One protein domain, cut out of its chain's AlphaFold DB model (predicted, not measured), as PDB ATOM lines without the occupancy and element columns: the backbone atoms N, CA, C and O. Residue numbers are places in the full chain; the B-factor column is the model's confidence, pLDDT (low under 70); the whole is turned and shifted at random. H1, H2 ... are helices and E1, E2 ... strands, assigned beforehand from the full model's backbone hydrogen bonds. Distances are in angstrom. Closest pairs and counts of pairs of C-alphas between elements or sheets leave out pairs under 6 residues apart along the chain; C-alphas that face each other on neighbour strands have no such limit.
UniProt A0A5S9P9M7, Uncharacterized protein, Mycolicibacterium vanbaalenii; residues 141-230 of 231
ATOM      1  N   GLU A 141      -8.011  47.730  18.894       93.31
ATOM      2  CA  GLU A 141      -8.645  46.580  18.233       93.31
ATOM      3  C   GLU A 141      -7.794  45.977  17.110       93.31
ATOM      4  O   GLU A 141      -7.754  44.753  16.968       93.31
ATOM      5  N   SER A 142      -7.114  46.822  16.333       94.75
ATOM      6  CA  SER A 142      -6.207  46.425  15.253       94.75
ATOM      7  C   SER A 142      -5.074  45.536  15.775       94.75
ATOM      8  O   SER A 142      -4.862  44.441  15.246       94.75
ATOM      9  N   VAL A 143      -4.436  45.947  16.876       96.50
ATOM     10  CA  VAL A 143      -3.400  45.180  17.581       96.50
ATOM     11  C   VAL A 143      -3.954  43.851  18.069       96.50
ATOM     12  O   VAL A 143      -3.361  42.814  17.788       96.50
ATOM     13  N   ARG A 144      -5.111  43.837  18.747       95.50
ATOM     14  CA  ARG A 144      -5.684  42.588  19.284       95.50
ATOM     15  C   ARG A 144      -6.010  41.587  18.173       95.50
ATOM     16  O   ARG A 144      -5.677  40.413  18.298       95.50
ATOM     17  N   ARG A 145      -6.609  42.033  17.062       95.00
ATOM     18  CA  ARG A 145      -6.906  41.157  15.911       95.00
ATOM     19  C   ARG A 145      -5.626  40.595  15.288       95.00
ATOM     20  O   ARG A 145      -5.551  39.393  15.035       95.00
ATOM     21  N   ALA A 146      -4.620  41.444  15.058       96.00
ATOM     22  CA  ALA A 146      -3.337  41.023  14.494       96.00
ATOM     23  C   ALA A 146      -2.604  40.047  15.424       96.00
ATOM     24  O   ALA A 146      -2.094  39.023  14.975       96.00
ATOM     25  N   TYR A 147      -2.633  40.316  16.728       96.75
ATOM     26  CA  TYR A 147      -2.045  39.467  17.751       96.75
ATOM     27  C   TYR A 147      -2.639  38.049  17.744       96.75
ATOM     28  O   TYR A 147      -1.897  37.068  17.761       96.75
ATOM     29  N   TRP A 148      -3.965  37.898  17.655       95.44
ATOM     30  CA  TRP A 148      -4.590  36.568  17.594       95.44
ATOM     31  C   TRP A 148      -4.267  35.802  16.304       95.44
ATOM     32  O   TRP A 148      -4.130  34.575  16.326       95.44
ATOM     33  N   ALA A 149      -4.086  36.504  15.183       94.88
ATOM     34  CA  ALA A 149      -3.590  35.885  13.956       94.88
ATOM     35  C   ALA A 149      -2.130  35.423  14.111       94.88
ATOM     36  O   ALA A 149      -1.804  34.291  13.753       94.88
ATOM     37  N   ALA A 150      -1.272  36.261  14.697       96.56
ATOM     38  CA  ALA A 150       0.127  35.933  14.956       96.56
ATOM     39  C   ALA A 150       0.273  34.735  15.905       96.56
ATOM     40  O   ALA A 150       0.974  33.783  15.578       96.56
ATOM     41  N   THR A 151      -0.455  34.714  17.023       95.25
ATOM     42  CA  THR A 151      -0.406  33.591  17.978       95.25
ATOM     43  C   THR A 151      -0.952  32.288  17.401       95.25
ATOM     44  O   THR A 151      -0.510  31.216  17.791       95.25
ATOM     45  N   THR A 152      -1.851  32.342  16.415       94.06
ATOM     46  CA  THR A 152      -2.248  31.145  15.655       94.06
ATOM     47  C   THR A 152      -1.074  30.589  14.834       94.06
ATOM     48  O   THR A 152      -0.842  29.383  14.841       94.06
ATOM     49  N   LEU A 153      -0.287  31.448  14.168       94.50
ATOM     50  CA  LEU A 153       0.931  31.014  13.466       94.50
ATOM     51  C   LEU A 153       1.944  30.382  14.426       94.50
ATOM     52  O   LEU A 153       2.507  29.333  14.116       94.50
ATOM     53  N   THR A 154       2.149  30.984  15.596       95.00
ATOM     54  CA  THR A 154       3.160  30.504  16.545       95.00
ATOM     55  C   THR A 154       2.714  29.255  17.295       95.00
ATOM     56  O   THR A 154       3.472  28.295  17.391       95.00
ATOM     57  N   ASP A 155       1.487  29.240  17.819       93.12
ATOM     58  CA  ASP A 155       1.034  28.184  18.725       93.12
ATOM     59  C   ASP A 155       0.510  26.944  18.001       93.12
ATOM     60  O   ASP A 155       0.651  25.847  18.538       93.12
ATOM     61  N   ASP A 156      -0.101  27.102  16.820       92.25
ATOM     62  CA  ASP A 156      -0.712  25.979  16.093       92.25
ATOM     63  C   ASP A 156       0.133  25.491  14.925       92.25
ATOM     64  O   ASP A 156       0.105  24.308  14.595       92.25
ATOM     65  N   TYR A 157       0.863  26.402  14.282       91.50
ATOM     66  CA  TYR A 157       1.673  26.073  13.112       91.50
ATOM     67  C   TYR A 157       3.172  26.042  13.412       91.50
ATOM     68  O   TYR A 157       3.942  25.676  12.532       91.50
ATOM     69  N   GLY A 158       3.600  26.388  14.630       92.25
ATOM     70  CA  GLY A 158       5.006  26.309  15.041       92.25
ATOM     71  C   GLY A 158       5.909  27.359  14.392       92.25
ATOM     72  O   GLY A 158       7.118  27.160  14.315       92.25
ATOM     73  N   TRP A 159       5.345  28.464  13.900       95.00
ATOM     74  CA  TRP A 159       6.130  29.538  13.297       95.00
ATOM     75  C   TRP A 159       6.853  30.343  14.375       95.00
ATOM     76  O   TRP A 159       6.341  30.554  15.475       95.00
ATOM     77  N   ARG A 160       8.021  30.877  14.025       96.12
ATOM     78  CA  ARG A 160       8.730  31.880  14.816       96.12
ATOM     79  C   ARG A 160       8.741  33.198  14.056       96.12
ATOM     80  O   ARG A 160       9.526  33.363  13.130       96.12
ATOM     81  N   ILE A 161       7.894  34.132  14.465       97.12
ATOM     82  CA  ILE A 161       7.874  35.502  13.949       97.12
ATOM     83  C   ILE A 161       9.050  36.263  14.566       97.12
ATOM     84  O   ILE A 161       9.254  36.223  15.782       97.12
ATOM     85  N   THR A 162       9.838  36.927  13.728       96.12
ATOM     86  CA  THR A 162      11.074  37.612  14.134       96.12
ATOM     87  C   THR A 162      10.985  39.125  14.050       96.12
ATOM     88  O   THR A 162      11.742  39.797  14.741       96.12
ATOM     89  N   GLY A 163      10.044  39.649  13.265       95.56
ATOM     90  CA  GLY A 163       9.771  41.075  13.187       95.56
ATOM     91  C   GLY A 163       8.483  41.378  12.437       95.56
ATOM     92  O   GLY A 163       8.034  40.600  11.586       95.56
ATOM     93  N   VAL A 164       7.876  42.520  12.750       95.69
ATOM     94  CA  VAL A 164       6.670  43.022  12.078       95.69
ATOM     95  C   VAL A 164       6.832  44.498  11.744       95.69
ATOM     96  O   VAL A 164       7.329  45.284  12.541       95.69
ATOM     97  N   ASP A 165       6.388  44.896  10.557       91.88
ATOM     98  CA  ASP A 165       6.346  46.296  10.154       91.88
ATOM     99  C   ASP A 165       5.189  46.567   9.174       91.88
ATOM    100  O   ASP A 165       4.442  45.667   8.782       91.88
ATOM    101  N   ALA A 166       5.030  47.825   8.758       88.62
ATOM    102  CA  ALA A 166       3.959  48.244   7.848       88.62
ATOM    103  C   ALA A 166       3.971  47.515   6.486       88.62
ATOM    104  O   ALA A 166       2.951  47.434   5.803       88.62
ATOM    105  N   ARG A 167       5.125  46.984   6.069       90.31
ATOM    106  CA  ARG A 167       5.321  46.251   4.813       90.31
ATOM    107  C   ARG A 167       5.091  44.748   4.964       90.31
ATOM    108  O   ARG A 167       5.214  44.046   3.962       90.31
ATOM    109  N   GLY A 168       4.764  44.240   6.156       93.00
ATOM    110  CA  GLY A 168       4.536  42.815   6.422       93.00
ATOM    111  C   GLY A 168       5.367  42.288   7.593       93.00
ATOM    112  O   GLY A 168       5.838  43.072   8.410       93.00
ATOM    113  N   PHE A 169       5.610  40.981   7.655       95.44
ATOM    114  CA  PHE A 169       6.373  40.359   8.745       95.44
ATOM    115  C   PHE A 169       7.448  39.395   8.243       95.44
ATOM    116  O   PHE A 169       7.374  38.899   7.118       95.44
ATOM    117  N   THR A 170       8.450  39.135   9.076       96.44
ATOM    118  CA  THR A 170       9.449  38.075   8.879       96.44
ATOM    119  C   THR A 170       9.187  36.927   9.841       96.44
ATOM    120  O   THR A 170       8.806  37.140  10.996       96.44
ATOM    121  N   ALA A 171       9.358  35.698   9.362       96.44
ATOM    122  CA  ALA A 171       9.229  34.513  10.192       96.44
ATOM    123  C   ALA A 171      10.086  33.359   9.671       96.44
ATOM    124  O   ALA A 171      10.427  33.309   8.495       96.44
ATOM    125  N   VAL A 172      10.373  32.413  10.560       95.75
ATOM    126  CA  VAL A 172      10.843  31.069  10.217       95.75
ATOM    127  C   VAL A 172       9.688  30.110  10.480       95.75
ATOM    128  O   VAL A 172       9.249  29.974  11.628       95.75
ATOM    129  N   GLY A 173       9.144  29.503   9.431       90.44
ATOM    130  CA  GLY A 173       8.150  28.442   9.534       90.44
ATOM    131  C   GLY A 173       8.751  27.124  10.042       90.44
ATOM    132  O   GLY A 173       9.968  26.964  10.087       90.44
ATOM    133  N   PRO A 174       7.912  26.141  10.413       86.38
ATOM    134  CA  PRO A 174       8.362  24.857  10.965       86.38
ATOM    135  C   PRO A 174       9.191  24.014   9.982       86.38
ATOM    136  O   PRO A 174       9.890  23.099  10.408       86.38
ATOM    137  N   TYR A 175       9.084  24.303   8.685       86.19
ATOM    138  CA  TYR A 175       9.778  23.600   7.604       86.19
ATOM    139  C   TYR A 175      10.703  24.521   6.804       86.19
ATOM    140  O   TYR A 175      11.245  24.094   5.789       86.19
ATOM    141  N   ASP A 176      10.857  25.776   7.229       87.44
ATOM    142  CA  ASP A 176      11.709  26.732   6.532       87.44
ATOM    143  C   ASP A 176      13.151  26.583   7.035       87.44
ATOM    144  O   ASP A 176      13.399  26.548   8.243       87.44
ATOM    145  N   GLU A 177      14.110  26.515   6.110       87.69
ATOM    146  CA  GLU A 177      15.544  26.492   6.441       87.69
ATOM    147  C   GLU A 177      16.066  27.890   6.814       87.69
ATOM    148  O   GLU A 177      17.010  28.026   7.594       87.69
ATOM    149  N   GLU A 178      15.421  28.934   6.290       91.50
ATOM    150  CA  GLU A 178      15.814  30.330   6.447       91.50
ATOM    151  C   GLU A 178      14.627  31.220   6.834       91.50
ATOM    152  O   GLU A 178      13.462  30.824   6.807       91.50
ATOM    153  N   GLU A 179      14.929  32.460   7.211       94.06
ATOM    154  CA  GLU A 179      13.910  33.465   7.483       94.06
ATOM    155  C   GLU A 179      13.249  33.961   6.194       94.06
ATOM    156  O   GLU A 179      13.904  34.435   5.267       94.06
ATOM    157  N   VAL A 180      11.918  33.905   6.165       93.12
ATOM    158  CA  VAL A 180      11.101  34.299   5.021       93.12
ATOM    159  C   VAL A 180      10.377  35.610   5.314       93.12
ATOM    160  O   VAL A 180       9.787  35.814   6.380       93.12
ATOM    161  N   ARG A 181      10.375  36.516   4.327       93.19
ATOM    162  CA  ARG A 181       9.617  37.773   4.378       93.19
ATOM    163  C   ARG A 181       8.236  37.617   3.744       93.19
ATOM    164  O   ARG A 181       8.107  37.495   2.527       93.19
ATOM    165  N   TYR A 182       7.197  37.774   4.556       90.44
ATOM    166  CA  TYR A 182       5.801  37.814   4.132       90.44
ATOM    167  C   TYR A 182       5.373  39.261   3.928       90.44
ATOM    168  O   TYR A 182       5.165  40.012   4.882       90.44
ATOM    169  N   ARG A 183       5.272  39.674   2.664       88.75
ATOM    170  CA  ARG A 183       4.902  41.047   2.305       88.75
ATOM    171  C   ARG A 183       3.424  41.310   2.581       88.75
ATOM    172  O   ARG A 183       2.583  40.430   2.401       88.75
ATOM    173  N   SER A 184       3.120  42.545   2.966       80.12
ATOM    174  CA  SER A 184       1.761  43.074   3.013       80.12
ATOM    175  C   SER A 184       1.118  42.869   1.645       80.12
ATOM    176  O   SER A 184       1.619  43.361   0.634       80.12
ATOM    177  N   ALA A 185       0.064  42.060   1.610       69.81
ATOM    178  CA  ALA A 185      -0.628  41.682   0.391       69.81
ATOM    179  C   ALA A 185      -2.109  42.034   0.526       69.81
ATOM    180  O   ALA A 185      -2.719  41.859   1.582       69.81
ATOM    181  N   THR A 186      -2.699  42.509  -0.567       57.62
ATOM    182  CA  THR A 186      -4.133  42.814  -0.656       57.62
ATOM    183  C   THR A 186      -4.983  41.572  -0.934       57.62
ATOM    184  O   THR A 186      -6.190  41.602  -0.704       57.62
ATOM    185  N   ALA A 187      -4.380  40.470  -1.395       51.09
ATOM    186  CA  ALA A 187      -5.112  39.309  -1.885       51.09
ATOM    187  C   ALA A 187      -5.089  38.116  -0.909       51.09
ATOM    188  O   ALA A 187      -4.047  37.534  -0.627       51.09
ATOM    189  N   ALA A 188      -6.309  37.749  -0.506       55.72
ATOM    190  CA  ALA A 188      -6.772  36.534   0.164       55.72
ATOM    191  C   ALA A 188      -6.690  36.456   1.703       55.72
ATOM    192  O   ALA A 188      -5.644  36.535   2.341       55.72
ATOM    193  N   ASP A 189      -7.870  36.236   2.292       64.56
ATOM    194  CA  ASP A 189      -8.130  35.926   3.706       64.56
ATOM    195  C   ASP A 189      -8.102  34.421   4.010       64.56
ATOM    196  O   ASP A 189      -8.523  33.980   5.081       64.56
ATOM    197  N   CYS A 190      -7.643  33.626   3.040       71.12
ATOM    198  CA  CYS A 190      -7.730  32.173   3.080       71.12
ATOM    199  C   CYS A 190      -6.657  31.521   3.965       71.12
ATOM    200  O   CYS A 190      -6.865  30.404   4.437       71.12
ATOM    201  N   THR A 191      -5.547  32.208   4.248       85.69
ATOM    202  CA  THR A 191      -4.503  31.722   5.161       85.69
ATOM    203  C   THR A 191      -4.352  32.644   6.366       85.69
ATOM    204  O   THR A 191      -4.595  33.849   6.295       85.69
ATOM    205  N   THR A 192      -3.918  32.084   7.496       90.00
ATOM    206  CA  THR A 192      -3.628  32.864   8.707       90.00
ATOM    207  C   THR A 192      -2.497  33.872   8.470       90.00
ATOM    208  O   THR A 192      -2.584  35.005   8.937       90.00
ATOM    209  N   SER A 193      -1.477  33.509   7.682       90.50
ATOM    210  CA  SER A 193      -0.386  34.415   7.301       90.50
ATOM    211  C   SER A 193      -0.878  35.562   6.416       90.50
ATOM    212  O   SER A 193      -0.573  36.715   6.710       90.50
ATOM    213  N   GLY A 194      -1.710  35.285   5.406       89.50
ATOM    214  CA  GLY A 194      -2.332  36.312   4.561       89.50
ATOM    215  C   GLY A 194      -3.281  37.235   5.335       89.50
ATOM    216  O   GLY A 194      -3.377  38.429   5.057       89.50
ATOM    217  N   ARG A 195      -3.952  36.712   6.368       90.38
ATOM    218  CA  ARG A 195      -4.722  37.537   7.307       90.38
ATOM    219  C   ARG A 195      -3.820  38.459   8.125       90.38
ATOM    220  O   ARG A 195      -4.123  39.645   8.224       90.38
ATOM    221  N   LEU A 196      -2.735  37.938   8.704       93.56
ATOM    222  CA  LEU A 196      -1.801  38.749   9.486       93.56
ATOM    223  C   LEU A 196      -1.210  39.879   8.633       93.56
ATOM    224  O   LEU A 196      -1.277  41.032   9.050       93.56
ATOM    225  N   THR A 197      -0.713  39.584   7.425       92.06
ATOM    226  CA  THR A 197      -0.121  40.609   6.547       92.06
ATOM    227  C   THR A 197      -1.084  41.754   6.237       92.06
ATOM    228  O   THR A 197      -0.663  42.907   6.205       92.06
ATOM    229  N   ARG A 198      -2.383  41.472   6.081       89.62
ATOM    230  CA  ARG A 198      -3.400  42.511   5.868       89.62
ATOM    231  C   ARG A 198      -3.707  43.319   7.123       89.62
ATOM    232  O   ARG A 198      -3.879  44.532   7.039       89.62
ATOM    233  N   LEU A 199      -3.786  42.663   8.282       92.69
ATOM    234  CA  LEU A 199      -4.042  43.340   9.557       92.69
ATOM    235  C   LEU A 199      -2.905  44.303   9.931       92.69
ATOM    236  O   LEU A 199      -3.170  45.336  10.543       92.69
ATOM    237  N   LEU A 200      -1.668  44.014   9.509       93.75
ATOM    238  CA  LEU A 200      -0.512  44.887   9.743       93.75
ATOM    239  C   LEU A 200      -0.662  46.279   9.121       93.75
ATOM    240  O   LEU A 200      -0.143  47.239   9.683       93.75
ATOM    241  N   ALA A 201      -1.409  46.425   8.020       89.94
ATOM    242  CA  ALA A 201      -1.682  47.743   7.448       89.94
ATOM    243  C   ALA A 201      -2.484  48.624   8.422       89.94
ATOM    244  O   ALA A 201      -2.105  49.765   8.665       89.94
ATOM    245  N   ALA A 202      -3.536  48.074   9.038       91.50
ATOM    246  CA  ALA A 202      -4.343  48.792  10.025       91.50
ATOM    247  C   ALA A 202      -3.544  49.101  11.301       91.50
ATOM    248  O   ALA A 202      -3.597  50.217  11.805       91.50
ATOM    249  N   VAL A 203      -2.747  48.142  11.785       95.69
ATOM    250  CA  VAL A 203      -1.868  48.349  12.950       95.69
ATOM    251  C   VAL A 203      -0.869  49.484  12.697       95.69
ATOM    252  O   VAL A 203      -0.632  50.306  13.581       95.69
ATOM    253  N   ALA A 204      -0.304  49.550  11.489       93.75
ATOM    254  CA  ALA A 204       0.623  50.606  11.102       93.75
ATOM    255  C   ALA A 204      -0.062  51.975  10.984       93.75
ATOM    256  O   ALA A 204       0.514  52.968  11.421       93.75
ATOM    257  N   THR A 205      -1.283  52.037  10.438       93.62
ATOM    258  CA  THR A 205      -2.089  53.269  10.402       93.62
ATOM    259  C   THR A 205      -2.374  53.803  11.805       93.62
ATOM    260  O   THR A 205      -2.284  55.008  12.020       93.62
ATOM    261  N   ASP A 206      -2.629  52.913  12.763       93.81
ATOM    262  CA  ASP A 206      -2.846  53.275  14.167       93.81
ATOM    263  C   ASP A 206      -1.535  53.590  14.921       93.81
ATOM    264  O   ASP A 206      -1.563  53.888  16.112       93.81
ATOM    265  N   GLY A 207      -0.368  53.496  14.268       94.81
ATOM    266  CA  GLY A 207       0.939  53.745  14.888       94.81
ATOM    267  C   GLY A 207       1.372  52.690  15.915       94.81
ATOM    268  O   GLY A 207       2.294  52.932  16.687       94.81
ATOM    269  N   CYS A 208       0.739  51.513  15.927       96.12
ATOM    270  CA  CYS A 208       0.871  50.510  16.992       96.12
ATOM    271  C   CYS A 208       1.752  49.300  16.617       96.12
ATOM    272  O   CYS A 208       1.676  48.242  17.243       96.12
ATOM    273  N   THR A 209       2.580  49.420  15.577       96.31
ATOM    274  CA  THR A 209       3.432  48.324  15.081       96.31
ATOM    275  C   THR A 209       4.397  47.805  16.145       96.31
ATOM    276  O   THR A 209       4.494  46.595  16.335       96.31
ATOM    277  N   ALA A 210       5.072  48.707  16.864       95.62
ATOM    278  CA  ALA A 210       6.028  48.336  17.909       95.62
ATOM    279  C   ALA A 210       5.344  47.625  19.089       95.62
ATOM    280  O   ALA A 210       5.890  46.669  19.639       95.62
ATOM    281  N   ASP A 211       4.123  48.040  19.441       95.00
ATOM    282  CA  ASP A 211       3.334  47.369  20.475       95.00
ATOM    283  C   ASP A 211       2.971  45.946  20.056       95.00
ATOM    284  O   ASP A 211       3.143  45.013  20.837       95.00
ATOM    285  N   LEU A 212       2.514  45.755  18.815       97.38
ATOM    286  CA  LEU A 212       2.227  44.422  18.294       97.38
ATOM    287  C   LEU A 212       3.480  43.536  18.285       97.38
ATOM    288  O   LEU A 212       3.407  42.386  18.717       97.38
ATOM    289  N   GLU A 213       4.613  44.059  17.812       97.19
ATOM    290  CA  GLU A 213       5.886  43.332  17.787       97.19
ATOM    291  C   GLU A 213       6.278  42.856  19.184       97.19
ATOM    292  O   GLU A 213       6.500  41.661  19.398       97.19
ATOM    293  N   ARG A 214       6.275  43.778  20.153       96.06
ATOM    294  CA  ARG A 214       6.576  43.489  21.554       96.06
ATOM    295  C   ARG A 214       5.691  42.362  22.087       96.06
ATOM    296  O   ARG A 214       6.209  41.409  22.663       96.06
ATOM    297  N   LEU A 215       4.381  42.426  21.845       95.69
ATOM    298  CA  LEU A 215       3.436  41.403  22.304       95.69
ATOM    299  C   LEU A 215       3.707  40.023  21.704       95.69
ATOM    300  O   LEU A 215       3.640  39.020  22.414       95.69
ATOM    301  N   ILE A 216       4.014  39.958  20.408       96.50
ATOM    302  CA  ILE A 216       4.328  38.696  19.732       96.50
ATOM    303  C   ILE A 216       5.610  38.093  20.315       96.50
ATOM    304  O   ILE A 216       5.643  36.906  20.643       96.50
ATOM    305  N   LEU A 217       6.660  38.903  20.472       95.81
ATOM    306  CA  LEU A 217       7.945  38.443  20.995       95.81
ATOM    307  C   LEU A 217       7.834  37.975  22.454       95.81
ATOM    308  O   LEU A 217       8.355  36.906  22.785       95.81
ATOM    309  N   GLU A 218       7.111  38.713  23.299       94.44
ATOM    310  CA  GLU A 218       6.814  38.320  24.683       94.44
ATOM    311  C   GLU A 218       6.054  36.987  24.741       94.44
ATOM    312  O   GLU A 218       6.457  36.082  25.476       94.44
ATOM    313  N   HIS A 219       5.002  36.819  23.928       94.25
ATOM    314  CA  HIS A 219       4.232  35.570  23.871       94.25
ATOM    315  C   HIS A 219       5.112  34.382  23.480       94.25
ATOM    316  O   HIS A 219       5.132  33.369  24.178       94.25
ATOM    317  N   GLN A 220       5.900  34.511  22.409       94.31
ATOM    318  CA  GLN A 220       6.810  33.449  21.963       94.31
ATOM    319  C   GLN A 220       7.859  33.098  23.026       94.31
ATOM    320  O   GLN A 220       8.199  31.923  23.189       94.31
ATOM    321  N   HIS A 221       8.370  34.094  23.757       92.69
ATOM    322  CA  HIS A 221       9.320  33.873  24.843       92.69
ATOM    323  C   HIS A 221       8.685  33.070  25.988       92.69
ATOM    324  O   HIS A 221       9.224  32.043  26.401       92.69
ATOM    325  N   VAL A 222       7.497  33.480  26.444       90.06
ATOM    326  CA  VAL A 222       6.745  32.775  27.492       90.06
ATOM    327  C   VAL A 222       6.417  31.341  27.068       90.06
ATOM    328  O   VAL A 222       6.635  30.405  27.839       90.06
ATOM    329  N   ARG A 223       5.954  31.141  25.828       89.12
ATOM    330  CA  ARG A 223       5.617  29.815  25.286       89.12
ATOM    331  C   ARG A 223       6.821  28.884  25.236       89.12
ATOM    332  O   ARG A 223       6.700  27.720  25.611       89.12
ATOM    333  N   ARG A 224       7.989  29.399  24.843       86.19
ATOM    334  CA  ARG A 224       9.240  28.632  24.857       86.19
ATOM    335  C   ARG A 224       9.598  28.180  26.272       86.19
ATOM    336  O   ARG A 224       9.901  27.007  26.469       86.19
ATOM    337  N   ASN A 225       9.492  29.069  27.258       83.31
ATOM    338  CA  ASN A 225       9.797  28.738  28.652       83.31
ATOM    339  C   ASN A 225       8.809  27.706  29.226       83.31
ATOM    340  O   ASN A 225       9.218  26.786  29.929       83.31
ATOM    341  N   MET A 226       7.518  27.810  28.888       78.44
ATOM    342  CA  MET A 226       6.509  26.819  29.285       78.44
ATOM    343  C   MET A 226       6.748  25.441  28.658       78.44
ATOM    344  O   MET A 226       6.471  24.434  29.304       78.44
ATOM    345  N   ALA A 227       7.236  25.385  27.417       73.81
ATOM    346  CA  ALA A 227       7.580  24.124  26.764       73.81
ATOM    347  C   ALA A 227       8.772  23.443  27.457       73.81
ATOM    348  O   ALA A 227       8.691  22.256  27.754       73.81
ATOM    349  N   VAL A 228       9.820  24.206  27.795       71.12
ATOM    350  CA  VAL A 228      11.001  23.703  28.526       71.12
ATOM    351  C   VAL A 228      10.644  23.224  29.939       71.12
ATOM    352  O   VAL A 228      11.172  22.225  30.399       71.12
ATOM    353  N   ALA A 229       9.719  23.889  30.637       64.31
ATOM    354  CA  ALA A 229       9.299  23.465  31.977       64.31
ATOM    355  C   ALA A 229       8.463  22.165  31.996       64.31
ATOM    356  O   ALA A 229       8.202  21.623  33.068       64.31
ATOM    357  N   ARG A 230       7.986  21.700  30.833       57.84
ATOM    358  CA  ARG A 230       7.168  20.483  30.683       57.84
ATOM    359  C   ARG A 230       7.959  19.278  30.155       57.84
ATOM    360  O   ARG A 230       7.394  18.185  30.151       57.84
TER     361      ARG A 230
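What this domain is: This is residues 141 to 230 of the 231 residues of an uncharacterized protein of Mycolicibacterium vanbaalenii (UniProt A0A5S9P9M7). A small three-stranded antiparallel sheet is covered on one face by an up-and-down bundle of three helices, each running against the one before it. H1 lies between H2 and H3, and residues 224 to 230, of which 224 to 228 belong to H3, stick out. The printed part has 90 residues, in the order H1, E1, E2, E3, H2, H3; the sheet order E1, E2, E3 is a meander, each strand the antiparallel neighbour of the one before. The class is mixed, helices and strands, in two layers with H1 and H2 on one face of the sheet. The whole is compact, with a radius of gyration of the C-alphas of 12.5 A, and elongated, spanning 39 by 25 by 20 A.

How they stand to each other: E1, residues 160 to 165, and E2, residues 168 to 172, form a hairpin, with N 162 and O 170 2.9 A apart, within hydrogen-bond range. E2 and E3, residues 180 to 183, form another, with N 180 and O 171 at 2.8 A. H3, residues 209 to 228, is over E1 at a height over the sheet of 8.5 A, along the strands at 6 degrees to E1 on the local plane. H2, residues 192 to 205, is on the same face; its closest C-alphas to E2 are Thr 197 and Gly 168, 5.2 A apart. H1, residues 141 to 157, touches H2 at a shallow tilt of 27 degrees, opposite ways, closest at the C-alphas of Ser 142 and Val 203, 5.3 A. H1 touches H3 at a shallow tilt of 32 degrees, the same way, closest at the C-alphas of Val 143 and Leu 212, 5.7 A. H2 and H3 only just touch, with 3 pairs of C-alphas within 8 A, and only at the corner; the closest C-alphas are Val 203 and Thr 209, 5.7 A. Every O i to N i+4 pair is within hydrogen-bond range in H1 and H3, and 8 of 10 in H2.

Where its parts are: H1 begins at C-alpha 141 (-8.645, 46.580, 18.233) and is 23.5 A long; H2 is 20.5 A and H3 29.1 A, ending at C-alpha 228 (11.001, 23.703, 28.526). E1 measures 15.3 A, E2 13.9 A and E3 9.6 A.

The domain as a whole: The C-alphas farthest apart, Thr 186 and Ala 229, are 40.2 A apart. The printed part has no cut and no long link. Mean pLDDT of the printed part is 89.5; residues 185 to 189 and 229 to 230 are under 70.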